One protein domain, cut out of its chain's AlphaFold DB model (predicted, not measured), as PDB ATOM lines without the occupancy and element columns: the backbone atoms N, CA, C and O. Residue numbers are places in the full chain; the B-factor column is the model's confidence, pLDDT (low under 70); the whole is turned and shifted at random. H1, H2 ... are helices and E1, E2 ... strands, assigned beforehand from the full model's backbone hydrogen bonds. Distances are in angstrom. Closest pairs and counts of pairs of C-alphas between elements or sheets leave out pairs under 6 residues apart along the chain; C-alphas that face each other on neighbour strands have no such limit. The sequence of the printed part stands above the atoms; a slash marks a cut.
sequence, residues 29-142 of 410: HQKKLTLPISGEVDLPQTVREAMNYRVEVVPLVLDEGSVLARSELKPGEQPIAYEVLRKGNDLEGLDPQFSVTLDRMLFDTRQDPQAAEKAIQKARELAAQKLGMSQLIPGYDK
ATOM      1  N   HIS A  29     277.700 248.316 235.638       56.59
ATOM      2  CA  HIS A  29     277.203 249.253 234.634       56.59
ATOM      3  C   HIS A  29     277.416 248.732 233.198       56.59
ATOM      4  O   HIS A  29     276.802 249.227 232.256       56.59
ATOM      5  N   GLN A  30     278.266 247.711 233.023       58.97
ATOM      6  CA  GLN A  30     278.575 247.101 231.728       58.97
ATOM      7  C   GLN A  30     277.636 245.941 231.361       58.97
ATOM      8  O   GLN A  30     277.763 245.370 230.277       58.97
ATOM      9  N   LYS A  31     276.702 245.564 232.245       69.56
ATOM     10  CA  LYS A  31     275.804 244.421 232.043       69.56
ATOM     11  C   LYS A  31     274.349 244.806 232.260       69.56
ATOM     12  O   LYS A  31     274.021 245.687 233.049       69.56
ATOM     13  N   LYS A  32     273.456 244.096 231.575       73.38
ATOM     14  CA  LYS A  32     272.017 244.186 231.797       73.38
ATOM     15  C   LYS A  32     271.692 243.737 233.223       73.38
ATOM     16  O   LYS A  32     271.814 242.557 233.556       73.38
ATOM     17  N   LEU A  33     271.236 244.672 234.050       76.31
ATOM     18  CA  LEU A  33     270.822 244.399 235.421       76.31
ATOM     19  C   LEU A  33     269.351 243.975 235.431       76.31
ATOM     20  O   LEU A  33     268.502 244.681 234.898       76.31
ATOM     21  N   THR A  34     269.036 242.858 236.084       73.25
ATOM     22  CA  THR A  34     267.652 242.408 236.292       73.25
ATOM     23  C   THR A  34     267.349 242.419 237.785       73.25
ATOM     24  O   THR A  34     267.959 241.673 238.550       73.25
ATOM     25  N   LEU A  35     266.409 243.266 238.201       69.19
ATOM     26  CA  LEU A  35     265.950 243.381 239.582       69.19
ATOM     27  C   LEU A  35     264.623 242.621 239.764       69.19
ATOM     28  O   LEU A  35     263.676 242.867 239.006       69.19
ATOM     29  N   PRO A  36     264.517 241.720 240.762       61.25
ATOM     30  CA  PRO A  36     263.234 241.154 241.161       61.25
ATOM     31  C   PRO A  36     262.376 242.236 241.829       61.25
ATOM     32  O   PRO A  36     262.899 243.096 242.542       61.25
ATOM     33  N   ILE A  37     261.057 242.187 241.627       64.94
ATOM     34  CA  ILE A  37     260.125 243.076 242.334       64.94
ATOM     35  C   ILE A  37     260.094 242.697 243.821       64.94
ATOM     36  O   ILE A  37     259.914 241.533 244.170       64.94
ATOM     37  N   SER A  38     260.275 243.694 244.689       55.50
ATOM     38  CA  SER A  38     260.242 243.555 246.152       55.50
ATOM     39  C   SER A  38     259.046 244.255 246.804       55.50
ATOM     40  O   SER A  38     258.852 244.117 248.009       55.50
ATOM     41  N   GLY A  39     258.277 245.038 246.043       56.19
ATOM     42  CA  GLY A  39     257.026 245.635 246.513       56.19
ATOM     43  C   GLY A  39     255.936 244.587 246.759       56.19
ATOM     44  O   GLY A  39     255.926 243.524 246.138       56.19
ATOM     45  N   GLU A  40     254.983 244.897 247.639       51.59
ATOM     46  CA  GLU A  40     253.749 244.115 247.739       51.59
ATOM     47  C   GLU A  40     252.949 244.253 246.443       51.59
ATOM     48  O   GLU A  40     252.488 245.333 246.075       51.59
ATOM     49  N   VAL A  41     252.811 243.131 245.747       56.69
ATOM     50  CA  VAL A  41     252.087 243.002 244.487       56.69
ATOM     51  C   VAL A  41     250.679 242.509 244.819       56.69
ATOM     52  O   VAL A  41     250.508 241.321 245.105       56.69
ATOM     53  N   ASP A  42     249.694 243.410 244.826       58.31
ATOM     54  CA  ASP A  42     248.295 243.115 245.187       58.31
ATOM     55  C   ASP A  42     247.550 242.452 244.015       58.31
ATOM     56  O   ASP A  42     246.642 242.997 243.390       58.31
ATOM     57  N   LEU A  43     248.048 241.269 243.656       62.41
ATOM     58  CA  LEU A  43     247.539 240.398 242.609       62.41
ATOM     59  C   LEU A  43     247.200 239.038 243.229       62.41
ATOM     60  O   LEU A  43     247.926 238.591 244.129       62.41
ATOM     61  N   PRO A  44     246.179 238.327 242.710       60.28
ATOM     62  CA  PRO A  44     245.932 236.935 243.068       60.28
ATOM     63  C   PRO A  44     247.211 236.105 242.919       60.28
ATOM     64  O   PRO A  44     247.970 236.296 241.967       60.28
ATOM     65  N   GLN A  45     247.456 235.163 243.832       60.78
ATOM     66  CA  GLN A  45     248.715 234.410 243.847       60.78
ATOM     67  C   GLN A  45     248.979 233.663 242.528       60.78
ATOM     68  O   GLN A  45     250.112 233.646 242.061       60.78
ATOM     69  N   THR A  46     247.933 233.169 241.860       60.72
ATOM     70  CA  THR A  46     248.006 232.584 240.510       60.72
ATOM     71  C   THR A  46     248.515 233.563 239.450       60.72
ATOM     72  O   THR A  46     249.318 233.187 238.603       60.72
ATOM     73  N   VAL A  47     248.105 234.835 239.507       59.94
ATOM     74  CA  VAL A  47     248.593 235.898 238.612       59.94
ATOM     75  C   VAL A  47     250.039 236.265 238.958       59.94
ATOM     76  O   VAL A  47     250.836 236.498 238.057       59.94
ATOM     77  N   ARG A  48     250.409 236.268 240.244       63.06
ATOM     78  CA  ARG A  48     251.789 236.529 240.692       63.06
ATOM     79  C   ARG A  48     252.763 235.408 240.296       63.06
ATOM     80  O   ARG A  48     253.905 235.697 239.961       63.06
ATOM     81  N   GLU A  49     252.323 234.152 240.338       61.09
ATOM     82  CA  GLU A  49     253.113 232.984 239.923       61.09
ATOM     83  C   GLU A  49     253.201 232.855 238.396       61.09
ATOM     84  O   GLU A  49     254.239 232.452 237.877       61.09
ATOM     85  N   ALA A  50     252.150 233.250 237.670       57.94
ATOM     86  CA  ALA A  50     252.181 233.327 236.216       57.94
ATOM     87  C   ALA A  50     253.080 234.476 235.726       57.94
ATOM     88  O   ALA A  50     253.984 234.288 234.915       57.94
ATOM     89  N   MET A  51     252.854 235.695 236.210       60.31
ATOM     90  CA  MET A  51     253.533 236.871 235.683       60.31
ATOM     91  C   MET A  51     254.931 237.011 236.291       60.31
ATOM     92  O   MET A  51     255.112 237.583 237.365       60.31
ATOM     93  N   ASN A  52     255.934 236.526 235.554       63.03
ATOM     94  CA  ASN A  52     257.362 236.663 235.860       63.03
ATOM     95  C   ASN A  52     257.838 238.128 235.728       63.03
ATOM     96  O   ASN A  52     258.557 238.496 234.793       63.03
ATOM     97  N   TYR A  53     257.370 238.978 236.640       69.06
ATOM     98  CA  TYR A  53     257.663 240.402 236.668       69.06
ATOM     99  C   TYR A  53     259.108 240.691 237.030       69.06
ATOM    100  O   TYR A  53     259.625 240.233 238.051       69.06
ATOM    101  N   ARG A  54     259.729 241.569 236.246       73.19
ATOM    102  CA  ARG A  54     261.081 242.049 236.518       73.19
ATOM    103  C   ARG A  54     261.297 243.453 235.983       73.19
ATOM    104  O   ARG A  54     260.678 243.862 234.999       73.19
ATOM    105  N   VAL A  55     262.203 244.173 236.636       78.62
ATOM    106  CA  VAL A  55     262.701 245.457 236.144       78.62
ATOM    107  C   VAL A  55     264.093 245.231 235.577       78.62
ATOM    108  O   VAL A  55     264.980 244.739 236.273       78.62
ATOM    109  N   GLU A  56     264.276 245.547 234.304       82.38
ATOM    110  CA  GLU A  56     265.548 245.431 233.597       82.38
ATOM    111  C   GLU A  56     266.154 246.826 233.407       82.38
ATOM    112  O   GLU A  56     265.449 247.751 233.012       82.38
ATOM    113  N   VAL A  57     267.457 246.974 233.646       83.88
ATOM    114  CA  VAL A  57     268.249 248.122 233.184       83.88
ATOM    115  C   VAL A  57     269.148 247.622 232.066       83.88
ATOM    116  O   VAL A  57     269.947 246.711 232.281       83.88
ATOM    117  N   VAL A  58     268.992 248.179 230.868       85.56
ATOM    118  CA  VAL A  58     269.670 247.732 229.647       85.56
ATOM    119  C   VAL A  58     270.562 248.861 229.125       85.56
ATOM    120  O   VAL A  58     270.049 249.949 228.853       85.56
ATOM    121  N   PRO A  59     271.882 248.655 228.973       84.38
ATOM    122  CA  PRO A  59     272.738 249.631 228.314       84.38
ATOM    123  C   PRO A  59     272.456 249.665 226.802       84.38
ATOM    124  O   PRO A  59     272.349 248.626 226.141       84.38
ATOM    125  N   LEU A  60     272.352 250.876 226.254       83.81
ATOM    126  CA  LEU A  60     272.210 251.138 224.824       83.81
ATOM    127  C   LEU A  60     273.545 251.620 224.252       83.81
ATOM    128  O   LEU A  60     274.191 252.500 224.823       83.81
ATOM    129  N   VAL A  61     273.943 251.075 223.105       86.00
ATOM    130  CA  VAL A  61     275.209 251.386 222.423       86.00
ATOM    131  C   VAL A  61     274.917 251.858 221.003       86.00
ATOM    132  O   VAL A  61     273.945 251.408 220.395       86.00
ATOM    133  N   LEU A  62     275.746 252.756 220.470       83.81
ATOM    134  CA  LEU A  62     275.711 253.109 219.052       83.81
ATOM    135  C   LEU A  62     276.618 252.147 218.279       83.81
ATOM    136  O   LEU A  62     277.818 252.106 218.538       83.81
ATOM    137  N   ASP A  63     276.048 251.400 217.341       78.75
ATOM    138  CA  ASP A  63     276.748 250.414 216.515       78.75
ATOM    139  C   ASP A  63     276.323 250.632 215.060       78.75
ATOM    140  O   ASP A  63     275.129 250.673 214.768       78.75
ATOM    141  N   GLU A  64     277.281 250.885 214.163       77.06
ATOM    142  CA  GLU A  64     277.033 251.170 212.732       77.06
ATOM    143  C   GLU A  64     275.948 252.249 212.466       77.06
ATOM    144  O   GLU A  64     275.209 252.208 211.485       77.06
ATOM    145  N   GLY A  65     275.834 253.242 213.361       75.94
ATOM    146  CA  GLY A  65     274.837 254.322 213.286       75.94
ATOM    147  C   GLY A  65     273.451 253.975 213.851       75.94
ATOM    148  O   GLY A  65     272.588 254.849 213.915       75.94
ATOM    149  N   SER A  66     273.242 252.741 214.319       75.19
ATOM    150  CA  SER A  66     272.005 252.270 214.954       75.19
ATOM    151  C   SER A  66     272.146 252.167 216.474       75.19
ATOM    152  O   SER A  66     273.198 251.803 216.995       75.19
ATOM    153  N   VAL A  67     271.073 252.467 217.214       82.06
ATOM    154  CA  VAL A  67     271.043 252.302 218.677       82.06
ATOM    155  C   VAL A  67     270.612 250.879 219.023       82.06
ATOM    156  O   VAL A  67     269.464 250.505 218.788       82.06
ATOM    157  N   LEU A  68     271.521 250.091 219.599       81.00
ATOM    158  CA  LEU A  68     271.283 248.696 219.966       81.00
ATOM    159  C   LEU A  68     271.284 248.506 221.487       81.00
ATOM    160  O   LEU A  68     272.231 248.879 222.180       81.00
ATOM    161  N   ALA A  69     270.235 247.861 221.995       82.25
ATOM    162  CA  ALA A  69     270.176 247.360 223.366       82.25
ATOM    163  C   ALA A  69     271.057 246.110 223.496       82.25
ATOM    164  O   ALA A  69     270.842 245.126 222.783       82.25
ATOM    165  N   ARG A  70     272.027 246.123 224.417       77.50
ATOM    166  CA  ARG A  70     272.925 244.981 224.642       77.50
ATOM    167  C   ARG A  70     272.771 244.387 226.037       77.50
ATOM    168  O   ARG A  70     272.554 245.088 227.019       77.50
ATOM    169  N   SER A  71     272.903 243.064 226.118       76.94
ATOM    170  CA  SER A  71     272.898 242.338 227.396       76.94
ATOM    171  C   SER A  71     274.219 242.492 228.155       76.94
ATOM    172  O   SER A  71     274.213 242.487 229.382       76.94
ATOM    173  N   GLU A  72     275.333 242.645 227.436       78.44
ATOM    174  CA  GLU A  72     276.670 242.927 227.966       78.44
ATOM    175  C   GLU A  72     277.402 243.860 226.981       78.44
ATOM    176  O   GLU A  72     277.252 243.715 225.763       78.44
ATOM    177  N   LEU A  73     278.164 244.826 227.498       77.75
ATOM    178  CA  LEU A  73     279.060 245.681 226.713       77.75
ATOM    179  C   LEU A  73     280.379 244.953 226.429       77.75
ATOM    180  O   LEU A  73     280.869 244.201 227.275       77.75
ATOM    181  N   LYS A  74     280.990 245.192 225.262       81.00
ATOM    182  CA  LYS A  74     282.362 244.719 225.012       81.00
ATOM    183  C   LYS A  74     283.365 245.580 225.798       81.00
ATOM    184  O   LYS A  74     283.096 246.759 226.034       81.00
ATOM    185  N   PRO A  75     284.550 245.050 226.156       73.38
ATOM    186  CA  PRO A  75     285.600 245.841 226.793       73.38
ATOM    187  C   PRO A  75     285.945 247.091 225.970       73.38
ATOM    188  O   PRO A  75     286.341 246.982 224.812       73.38
ATOM    189  N   GLY A  76     285.781 248.274 226.567       75.12
ATOM    190  CA  GLY A  76     286.021 249.569 225.919       75.12
ATOM    191  C   GLY A  76     284.803 250.214 225.240       75.12
ATOM    192  O   GLY A  76     284.878 251.391 224.897       75.12
ATOM    193  N   GLU A  77     283.671 249.518 225.087       79.69
ATOM    194  CA  GLU A  77     282.419 250.152 224.649       79.69
ATOM    195  C   GLU A  77     281.817 250.987 225.792       79.69
ATOM    196  O   GLU A  77     281.650 250.500 226.912       79.69
ATOM    197  N   GLN A  78     281.448 252.238 225.507       79.12
ATOM    198  CA  GLN A  78     280.687 253.083 226.430       79.12
ATOM    199  C   GLN A  78     279.214 253.148 226.000       79.12
ATOM    200  O   GLN A  78     278.937 253.339 224.812       79.12
ATOM    201  N   PRO A  79     278.254 253.018 226.932       83.44
ATOM    202  CA  PRO A  79     276.842 253.136 226.605       83.44
ATOM    203  C   PRO A  79     276.478 254.604 226.365       83.44
ATOM    204  O   PRO A  79     276.873 255.488 227.126       83.44
ATOM    205  N   ILE A  80     275.686 254.857 225.323       85.81
ATOM    206  CA  ILE A  80     275.157 256.191 224.995       85.81
ATOM    207  C   ILE A  80     273.896 256.534 225.800       85.81
ATOM    208  O   ILE A  80     273.528 257.696 225.915       85.81
ATOM    209  N   ALA A  81     273.218 255.524 226.344       86.50
ATOM    210  CA  ALA A  81     272.065 255.680 227.216       86.50
ATOM    211  C   ALA A  81     271.840 254.399 228.029       86.50
ATOM    212  O   ALA A  81     272.334 253.327 227.675       86.50
ATOM    213  N   TYR A  82     271.044 254.504 229.088       82.62
ATOM    214  CA  TYR A  82     270.489 253.371 229.819       82.62
ATOM    215  C   TYR A  82     268.973 253.380 229.697       82.62
ATOM    216  O   TYR A  82     268.327 254.416 229.855       82.62
ATOM    217  N   GLU A  83     268.403 252.213 229.441       85.38
ATOM    218  CA  GLU A  83     266.968 252.017 229.334       85.38
ATOM    219  C   GLU A  83     266.461 251.206 230.528       85.38
ATOM    220  O   GLU A  83     266.929 250.096 230.780       85.38
ATOM    221  N   VAL A  84     265.501 251.755 231.271       84.38
ATOM    222  CA  VAL A  84     264.810 251.058 232.360       84.38
ATOM    223  C   VAL A  84     263.483 250.533 231.829       84.38
ATOM    224  O   VAL A  84     262.632 251.314 231.403       84.38
ATOM    225  N   LEU A  85     263.311 249.213 231.874       81.44
ATOM    226  CA  LEU A  85     262.139 248.496 231.380       81.44
ATOM    227  C   LEU A  85     261.479 247.718 232.517       81.44
ATOM    228  O   LEU A  85     262.070 246.781 233.055       81.44
ATOM    229  N   ARG A  86     260.226 248.032 232.839       76.88
ATOM    230  CA  ARG A  86     259.389 247.169 233.683       76.88
ATOM    231  C   ARG A  86     258.590 246.236 232.789       76.88
ATOM    232  O   ARG A  86     257.754 246.697 232.016       76.88
ATOM    233  N   LYS A  87     258.844 244.933 232.890       75.50
ATOM    234  CA  LYS A  87     258.208 243.921 232.037       75.50
ATOM    235  C   LYS A  87     257.303 243.007 232.850       75.50
ATOM    236  O   LYS A  87     257.728 242.463 233.870       75.50
ATOM    237  N   GLY A  88     256.079 242.827 232.363       64.88
ATOM    238  CA  GLY A  88     255.214 241.695 232.678       64.88
ATOM    239  C   GLY A  88     255.188 240.714 231.502       64.88
ATOM    240  O   GLY A  88     255.169 241.144 230.352       64.88
ATOM    241  N   ASN A  89     255.164 239.415 231.815       61.00
ATOM    242  CA  ASN A  89     255.182 238.271 230.890       61.00
ATOM    243  C   ASN A  89     256.444 238.098 230.019       61.00
ATOM    244  O   ASN A  89     256.513 238.589 228.900       61.00
ATOM    245  N   ASP A  90     257.344 237.229 230.492       50.41
ATOM    246  CA  ASP A  90     257.994 236.216 229.643       50.41
ATOM    247  C   ASP A  90     257.589 234.828 230.182       50.41
ATOM    248  O   ASP A  90     258.373 234.153 230.854       50.41
ATOM    249  N   LEU A  91     256.335 234.424 229.957       45.31
ATOM    250  CA  LEU A  91     255.939 233.019 230.076       45.31
ATOM    251  C   LEU A  91     255.980 232.376 228.694       45.31
ATOM    252  O   LEU A  91     255.391 232.900 227.747       45.31
ATOM    253  N   GLU A  92     256.615 231.211 228.593       43.25
ATOM    254  CA  GLU A  92     256.582 230.388 227.386       43.25
ATOM    255  C   GLU A  92     255.154 229.888 227.112       43.25
ATOM    256  O   GLU A  92     254.735 228.849 227.617       43.25
ATOM    257  N   GLY A  93     254.395 230.617 226.293       44.38
ATOM    258  CA  GLY A  93     253.068 230.186 225.848       44.38
ATOM    259  C   GLY A  93     252.049 231.302 225.663       44.38
ATOM    260  O   GLY A  93     251.185 231.146 224.803       44.38
ATOM    261  N   LEU A  94     252.165 232.422 226.390       42.59
ATOM    262  CA  LEU A  94     251.274 233.564 226.167       42.59
ATOM    263  C   LEU A  94     251.533 234.212 224.798       42.59
ATOM    264  O   LEU A  94     252.658 234.231 224.294       42.59
ATOM    265  N   ASP A  95     250.468 234.753 224.206       41.75
ATOM    266  CA  ASP A  95     250.528 235.470 222.932       41.75
ATOM    267  C   ASP A  95     251.476 236.688 223.054       41.75
ATOM    268  O   ASP A  95     251.350 237.442 224.027       41.75
ATOM    269  N   PRO A  96     252.410 236.923 222.106       46.50
ATOM    270  CA  PRO A  96     253.307 238.083 222.119       46.50
ATOM    271  C   PRO A  96     252.617 239.447 222.263       46.50
ATOM    272  O   PRO A  96     253.265 240.408 222.665       46.50
ATOM    273  N   GLN A  97     251.310 239.552 221.993       43.91
ATOM    274  CA  GLN A  97     250.527 240.756 222.299       43.91
ATOM    275  C   GLN A  97     250.456 241.100 223.805       43.91
ATOM    276  O   GLN A  97     250.148 242.240 224.146       43.91
ATOM    277  N   PHE A  98     250.778 240.161 224.706       42.59
ATOM    278  CA  PHE A  98     250.762 240.347 226.163       42.59
ATOM    279  C   PHE A  98     252.149 240.521 226.804       42.59
ATOM    280  O   PHE A  98     252.243 240.471 228.035       42.59
ATOM    281  N   SER A  99     253.223 240.752 226.034       51.25
ATOM    282  CA  SER A  99     254.502 241.210 226.601       51.25
ATOM    283  C   SER A  99     254.386 242.687 226.999       51.25
ATOM    284  O   SER A  99     254.802 243.591 226.265       51.25
ATOM    285  N   VAL A 100     253.752 242.954 228.142       58.88
ATOM    286  CA  VAL A 100     253.466 244.319 228.585       58.88
ATOM    287  C   VAL A 100     254.747 244.941 229.136       58.88
ATOM    288  O   VAL A 100     255.164 244.679 230.268       58.88
ATOM    289  N   THR A 101     255.373 245.796 228.326       62.16
ATOM    290  CA  THR A 101     256.316 246.795 228.840       62.16
ATOM    291  C   THR A 101     255.479 247.865 229.528       62.16
ATOM    292  O   THR A 101     254.896 248.714 228.861       62.16
ATOM    293  N   LEU A 102     255.360 247.756 230.850       64.75
ATOM    294  CA  LEU A 102     254.524 248.623 231.683       64.75
ATOM    295  C   LEU A 102     255.116 250.028 231.784       64.75
ATOM    296  O   LEU A 102     254.411 251.014 231.622       64.75
ATOM    297  N   ASP A 103     256.431 250.092 231.999       72.25
ATOM    298  CA  ASP A 103     257.192 251.331 232.114       72.25
ATOM    299  C   ASP A 103     258.441 251.240 231.227       72.25
ATOM    300  O   ASP A 103     259.154 250.230 231.246       72.25
ATOM    301  N   ARG A 104     258.721 252.312 230.478       81.44
ATOM    302  CA  ARG A 104     259.933 252.499 229.668       81.44
ATOM    303  C   ARG A 104     260.493 253.894 229.928       81.44
ATOM    304  O   ARG A 104     259.826 254.882 229.633       81.44
ATOM    305  N   MET A 105     261.709 253.983 230.459       82.69
ATOM    306  CA  MET A 105     262.406 255.254 230.701       82.69
ATOM    307  C   MET A 105     263.821 255.216 230.128       82.69
ATOM    308  O   MET A 105     264.517 254.212 230.262       82.69
ATOM    309  N   LEU A 106     264.242 256.321 229.512       86.62
ATOM    310  CA  LEU A 106     265.556 256.493 228.897       86.62
ATOM    311  C   LEU A 106     266.386 257.497 229.711       86.62
ATOM    312  O   LEU A 106     265.895 258.571 230.047       86.62
ATOM    313  N   PHE A 107     267.646 257.162 229.977       84.38
ATOM    314  CA  PHE A 107     268.621 258.015 230.653       84.38
ATOM    315  C   PHE A 107     269.851 258.178 229.748       84.38
ATOM    316  O   PHE A 107     270.642 257.248 229.610       84.38
ATOM    317  N   ASP A 108     269.988 259.333 229.095       84.44
ATOM    318  CA  ASP A 108     271.070 259.639 228.145       84.44
ATOM    319  C   ASP A 108     272.382 259.971 228.884       84.44
ATOM    320  O   ASP A 108     272.426 260.893 229.701       84.44
ATOM    321  N   THR A 109     273.461 259.235 228.592       84.12
ATOM    322  CA  THR A 109     274.767 259.425 229.253       84.12
ATOM    323  C   THR A 109     275.511 260.667 228.770       84.12
ATOM    324  O   THR A 109     276.412 261.143 229.458       84.12
ATOM    325  N   ARG A 110     275.135 261.220 227.609       81.94
ATOM    326  CA  ARG A 110     275.711 262.454 227.054       81.94
ATOM    327  C   ARG A 110     275.181 263.699 227.757       81.94
ATOM    328  O   ARG A 110     275.881 264.702 227.829       81.94
ATOM    329  N   GLN A 111     273.942 263.630 228.241       83.56
ATOM    330  CA  GLN A 111     273.286 264.708 228.985       83.56
ATOM    331  C   GLN A 111     273.595 264.626 230.483       83.56
ATOM    332  O   GLN A 111     273.648 265.652 231.157       83.56
ATOM    333  N   ASP A 112     273.805 263.414 231.004       81.44
ATOM    334  CA  ASP A 112     273.991 263.176 232.430       81.44
ATOM    335  C   ASP A 112     275.038 262.075 232.694       81.44
ATOM    336  O   ASP A 112     274.759 260.892 232.469       81.44
ATOM    337  N   PRO A 113     276.228 262.403 233.235       79.12
ATOM    338  CA  PRO A 113     277.240 261.396 233.557       79.12
ATOM    339  C   PRO A 113     276.789 260.429 234.669       79.12
ATOM    340  O   PRO A 113     277.357 259.347 234.804       79.12
ATOM    341  N   GLN A 114     275.749 260.771 235.443       83.12
ATOM    342  CA  GLN A 114     275.132 259.903 236.453       83.12
ATOM    343  C   GLN A 114     273.903 259.138 235.925       83.12
ATOM    344  O   GLN A 114     273.217 258.472 236.706       83.12
ATOM    345  N   ALA A 115     273.625 259.175 234.613       82.31
ATOM    346  CA  ALA A 115     272.500 258.474 233.982       82.31
ATOM    347  C   ALA A 115     272.392 256.996 234.397       82.31
ATOM    348  O   ALA A 115     271.292 256.505 234.647       82.31
ATOM    349  N   ALA A 116     273.525 256.302 234.539       77.12
ATOM    350  CA  ALA A 116     273.570 254.902 234.962       77.12
ATOM    351  C   ALA A 116     273.044 254.691 236.393       77.12
ATOM    352  O   ALA A 116     272.213 253.818 236.644       77.12
ATOM    353  N   GLU A 117     273.500 255.513 237.342       80.19
ATOM    354  CA  GLU A 117     273.081 255.437 238.745       80.19
ATOM    355  C   GLU A 117     271.608 255.826 238.898       80.19
ATOM    356  O   GLU A 117     270.865 255.167 239.628       80.19
ATOM    357  N   LYS A 118     271.161 256.848 238.157       84.62
ATOM    358  CA  LYS A 118     269.757 257.282 238.124       84.62
ATOM    359  C   LYS A 118     268.848 256.217 237.514       84.62
ATOM    360  O   LYS A 118     267.793 255.947 238.087       84.62
ATOM    361  N   ALA A 119     269.276 255.544 236.445       81.69
ATOM    362  CA  ALA A 119     268.563 254.405 235.870       81.69
ATOM    363  C   ALA A 119     268.421 253.253 236.883       81.69
ATOM    364  O   ALA A 119     267.318 252.755 237.104       81.69
ATOM    365  N   ILE A 120     269.504 252.875 237.575       80.25
ATOM    366  CA  ILE A 120     269.476 251.832 238.617       80.25
ATOM    367  C   ILE A 120     268.578 252.245 239.796       80.25
ATOM    368  O   ILE A 120     267.801 251.431 240.298       80.25
ATOM    369  N   GLN A 121     268.644 253.501 240.237       81.94
ATOM    370  CA  GLN A 121     267.821 253.995 241.340       81.94
ATOM    371  C   GLN A 121     266.333 254.054 240.961       81.94
ATOM    372  O   GLN A 121     265.491 253.630 241.753       81.94
ATOM    373  N   LYS A 122     266.001 254.478 239.735       83.56
ATOM    374  CA  LYS A 122     264.627 254.449 239.218       83.56
ATOM    375  C   LYS A 122     264.118 253.017 239.039       83.56
ATOM    376  O   LYS A 122     262.967 252.733 239.358       83.56
ATOM    377  N   ALA A 123     264.976 252.089 238.616       79.25
ATOM    378  CA  ALA A 123     264.634 250.673 238.526       79.25
ATOM    379  C   ALA A 123     264.306 250.061 239.899       79.25
ATOM    380  O   ALA A 123     263.375 249.266 240.009       79.25
ATOM    381  N   ARG A 124     265.014 250.470 240.963       78.50
ATOM    382  CA  ARG A 124     264.684 250.099 242.353       78.50
ATOM    383  C   ARG A 124     263.356 250.692 242.814       78.50
ATOM    384  O   ARG A 124     262.589 249.996 243.468       78.50
ATOM    385  N   GLU A 125     263.075 251.947 242.467       81.44
ATOM    386  CA  GLU A 125     261.796 252.599 242.774       81.44
ATOM    387  C   GLU A 125     260.627 251.847 242.114       81.44
ATOM    388  O   GLU A 125     259.694 251.443 242.805       81.44
ATOM    389  N   LEU A 126     260.731 251.532 240.815       81.38
ATOM    390  CA  LEU A 126     259.757 250.698 240.095       81.38
ATOM    391  C   LEU A 126     259.634 249.277 240.674       81.38
ATOM    392  O   LEU A 126     258.538 248.723 240.723       81.38
ATOM    393  N   ALA A 127     260.735 248.673 241.131       75.06
ATOM    394  CA  ALA A 127     260.718 247.354 241.767       75.06
ATOM    395  C   ALA A 127     260.093 247.368 243.178       75.06
ATOM    396  O   ALA A 127     259.664 246.320 243.666       75.06
ATOM    397  N   ALA A 128     260.020 248.530 243.834       73.62
ATOM    398  CA  ALA A 128     259.366 248.718 245.130       73.62
ATOM    399  C   ALA A 128     257.903 249.195 245.014       73.62
ATOM    400  O   ALA A 128     257.119 249.015 245.947       73.62
ATOM    401  N   GLN A 129     257.525 249.801 243.887       75.81
ATOM    402  CA  GLN A 129     256.203 250.379 243.665       75.81
ATOM    403  C   GLN A 129     255.125 249.289 243.533       75.81
ATOM    404  O   GLN A 129     255.232 248.412 242.671       75.81
ATOM    405  N   LYS A 130     254.067 249.356 244.355       67.88
ATOM    406  CA  LYS A 130     252.939 248.411 244.289       67.88
ATOM    407  C   LYS A 130     252.234 248.514 242.928       67.88
ATOM    408  O   LYS A 130     251.899 249.614 242.497       67.88
ATOM    409  N   LEU A 131     252.012 247.372 242.276       67.44
ATOM    410  CA  LEU A 131     251.210 247.257 241.051       67.44
ATOM    411  C   LEU A 131     249.752 247.002 241.426       67.44
ATOM    412  O   LEU A 131     249.469 246.036 242.135       67.44
ATOM    413  N   GLY A 132     248.845 247.843 240.927       64.12
ATOM    414  CA  GLY A 132     247.404 247.588 240.963       64.12
ATOM    415  C   GLY A 132     246.939 246.860 239.700       64.12
ATOM    416  O   GLY A 132     247.486 247.082 238.619       64.12
ATOM    417  N   MET A 133     245.902 246.024 239.811       66.31
ATOM    418  CA  MET A 133     245.338 245.277 238.676       66.31
ATOM    419  C   MET A 133     244.930 246.170 237.489       66.31
ATOM    420  O   MET A 133     245.115 245.772 236.338       66.31
ATOM    421  N   SER A 134     244.437 247.388 237.733       64.31
ATOM    422  CA  SER A 134     244.089 248.369 236.692       64.31
ATOM    423  C   SER A 134     245.252 248.845 235.818       64.31
ATOM    424  O   SER A 134     245.009 249.288 234.696       64.31
ATOM    425  N   GLN A 135     246.500 248.743 236.290       66.50
ATOM    426  CA  GLN A 135     247.696 249.049 235.489       66.50
ATOM    427  C   GLN A 135     248.061 247.902 234.532       66.50
ATOM    428  O   GLN A 135     248.822 248.103 233.589       66.50
ATOM    429  N   LEU A 136     247.520 246.704 234.770       65.81
ATOM    430  CA  LEU A 136     247.800 245.483 234.012       65.81
ATOM    431  C   LEU A 136     246.681 245.155 233.026       65.81
ATOM    432  O   LEU A 136     246.934 244.722 231.906       65.81
ATOM    433  N   ILE A 137     245.437 245.358 233.462       65.94
ATOM    434  CA  ILE A 137     244.226 245.156 232.676       65.94
ATOM    435  C   ILE A 137     243.424 246.465 232.717       65.94
ATOM    436  O   ILE A 137     242.820 246.783 233.750       65.94
ATOM    437  N   PRO A 138     243.375 247.225 231.605       66.31
ATOM    438  CA  PRO A 138     242.578 248.439 231.515       66.31
ATOM    439  C   PRO A 138     241.119 248.189 231.918       66.31
ATOM    440  O   PRO A 138     240.435 247.339 231.354       66.31
ATOM    441  N   GLY A 139     240.640 248.941 232.911       63.78
ATOM    442  CA  GLY A 139     239.257 248.862 233.390       63.78
ATOM    443  C   GLY A 139     238.963 247.789 234.445       63.78
ATOM    444  O   GLY A 139     237.812 247.706 234.864       63.78
ATOM    445  N   TYR A 140     239.950 247.022 234.927       69.00
ATOM    446  CA  TYR A 140     239.727 245.971 235.935       69.00
ATOM    447  C   TYR A 140     238.986 246.466 237.190       69.00
ATOM    448  O   TYR A 140     237.937 245.931 237.546       69.00
ATOM    449  N   ASP A 141     239.467 247.550 237.805       72.81
ATOM    450  CA  ASP A 141     238.882 248.130 239.027       72.81
ATOM    451  C   ASP A 141     237.469 248.715 238.804       72.81
ATOM    452  O   ASP A 141     236.777 249.054 239.760       72.81
ATOM    453  N   LYS A 142     237.033 248.850 237.541       74.31
ATOM    454  CA  LYS A 142     235.700 249.342 237.144       74.31
ATOM    455  C   LYS A 142     234.751 248.221 236.705       74.31
ATOM    456  O   LYS A 142     233.583 248.490 236.436       74.31
TER     457      LYS A 142
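What this domain is: This is residues 29 to 142 of the 410 residues of the protein "LPD7 domain-containing protein" of Acidithiobacillus sp. GGI-221 (UniProt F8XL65). What is the main picture? A twisted wall of five antiparallel strands has one long helix, H2, lying along one of its faces over E2 and E4. The small helix H1 and the tail of residues 129 to 142 lie off one end of the sheet, and residues 92 to 97, between E4 and E5, stick out. What are the parts, and how large is the whole? The printed part has 114 residues, with two named helices and five named strands in the order E1 H1 E2 E3 E4 E5 H2; the class is mixed, and under half of the residues, 55, are in named elements. The outline is elongated, 48 by 28 by 22 A, and only just compact, close to loose, with a radius of gyration of the C-alphas of 15.6 A.

How they stand to each other: How is the sheet paired? It is branched: E2, residues 54 to 63, has E1, residues 33 to 36, and E3, residues 66 to 69, on one side and E4, residues 81 to 88, on the other side. N 35 and O 55 are 2.8 A apart, N 61 and O 68 2.9 A, and N 56 and O 85 2.8 A, each within hydrogen-bond range; E2 and E3 form a hairpin. E5, residues 100 to 108, forms a hairpin with E4, with N 84 and O 105 2.8 A apart, and bends by 50 degrees at residue 103. Where do the helices stand? H2, residues 115 to 128, is on the sheet at a height of 7.6 A, along the strands at 3 degrees to E4 on the local plane; the closest C-alphas of E4 and H2 are those of Val 84 and Ala 119, 6.1 A apart. H1, residues 45 to 50, is not on the sheet, and H1 and H2 are apart. In H1 and H2 every O i to N i+4 pair is within hydrogen-bond range.

Where its parts are: Where does the first strand begin and the last helix end? E1 begins at C-alpha 33 (270.822, 244.399, 235.421), and H2 ends at C-alpha 128 (259.366, 248.718, 245.130). How long are the longer elements? E2 measures 26.7 A from first to last C-alpha, E5 23.3 A, E4 22.6 A and H2 19.8 A.

The domain as a whole: How far does it reach, and is it cut? The two C-alphas farthest apart, those of Gly 76 and Lys 142, are 51.6 A apart, and the printed part has no cut. Which links are long? Those from E3 to E4 and from E4 to E5 are long. Where is confidence low? The pLDDT is under 70 in 48 residues, among them residues 35 to 53 and 88 to 102, and its mean over the printed part is 71.2.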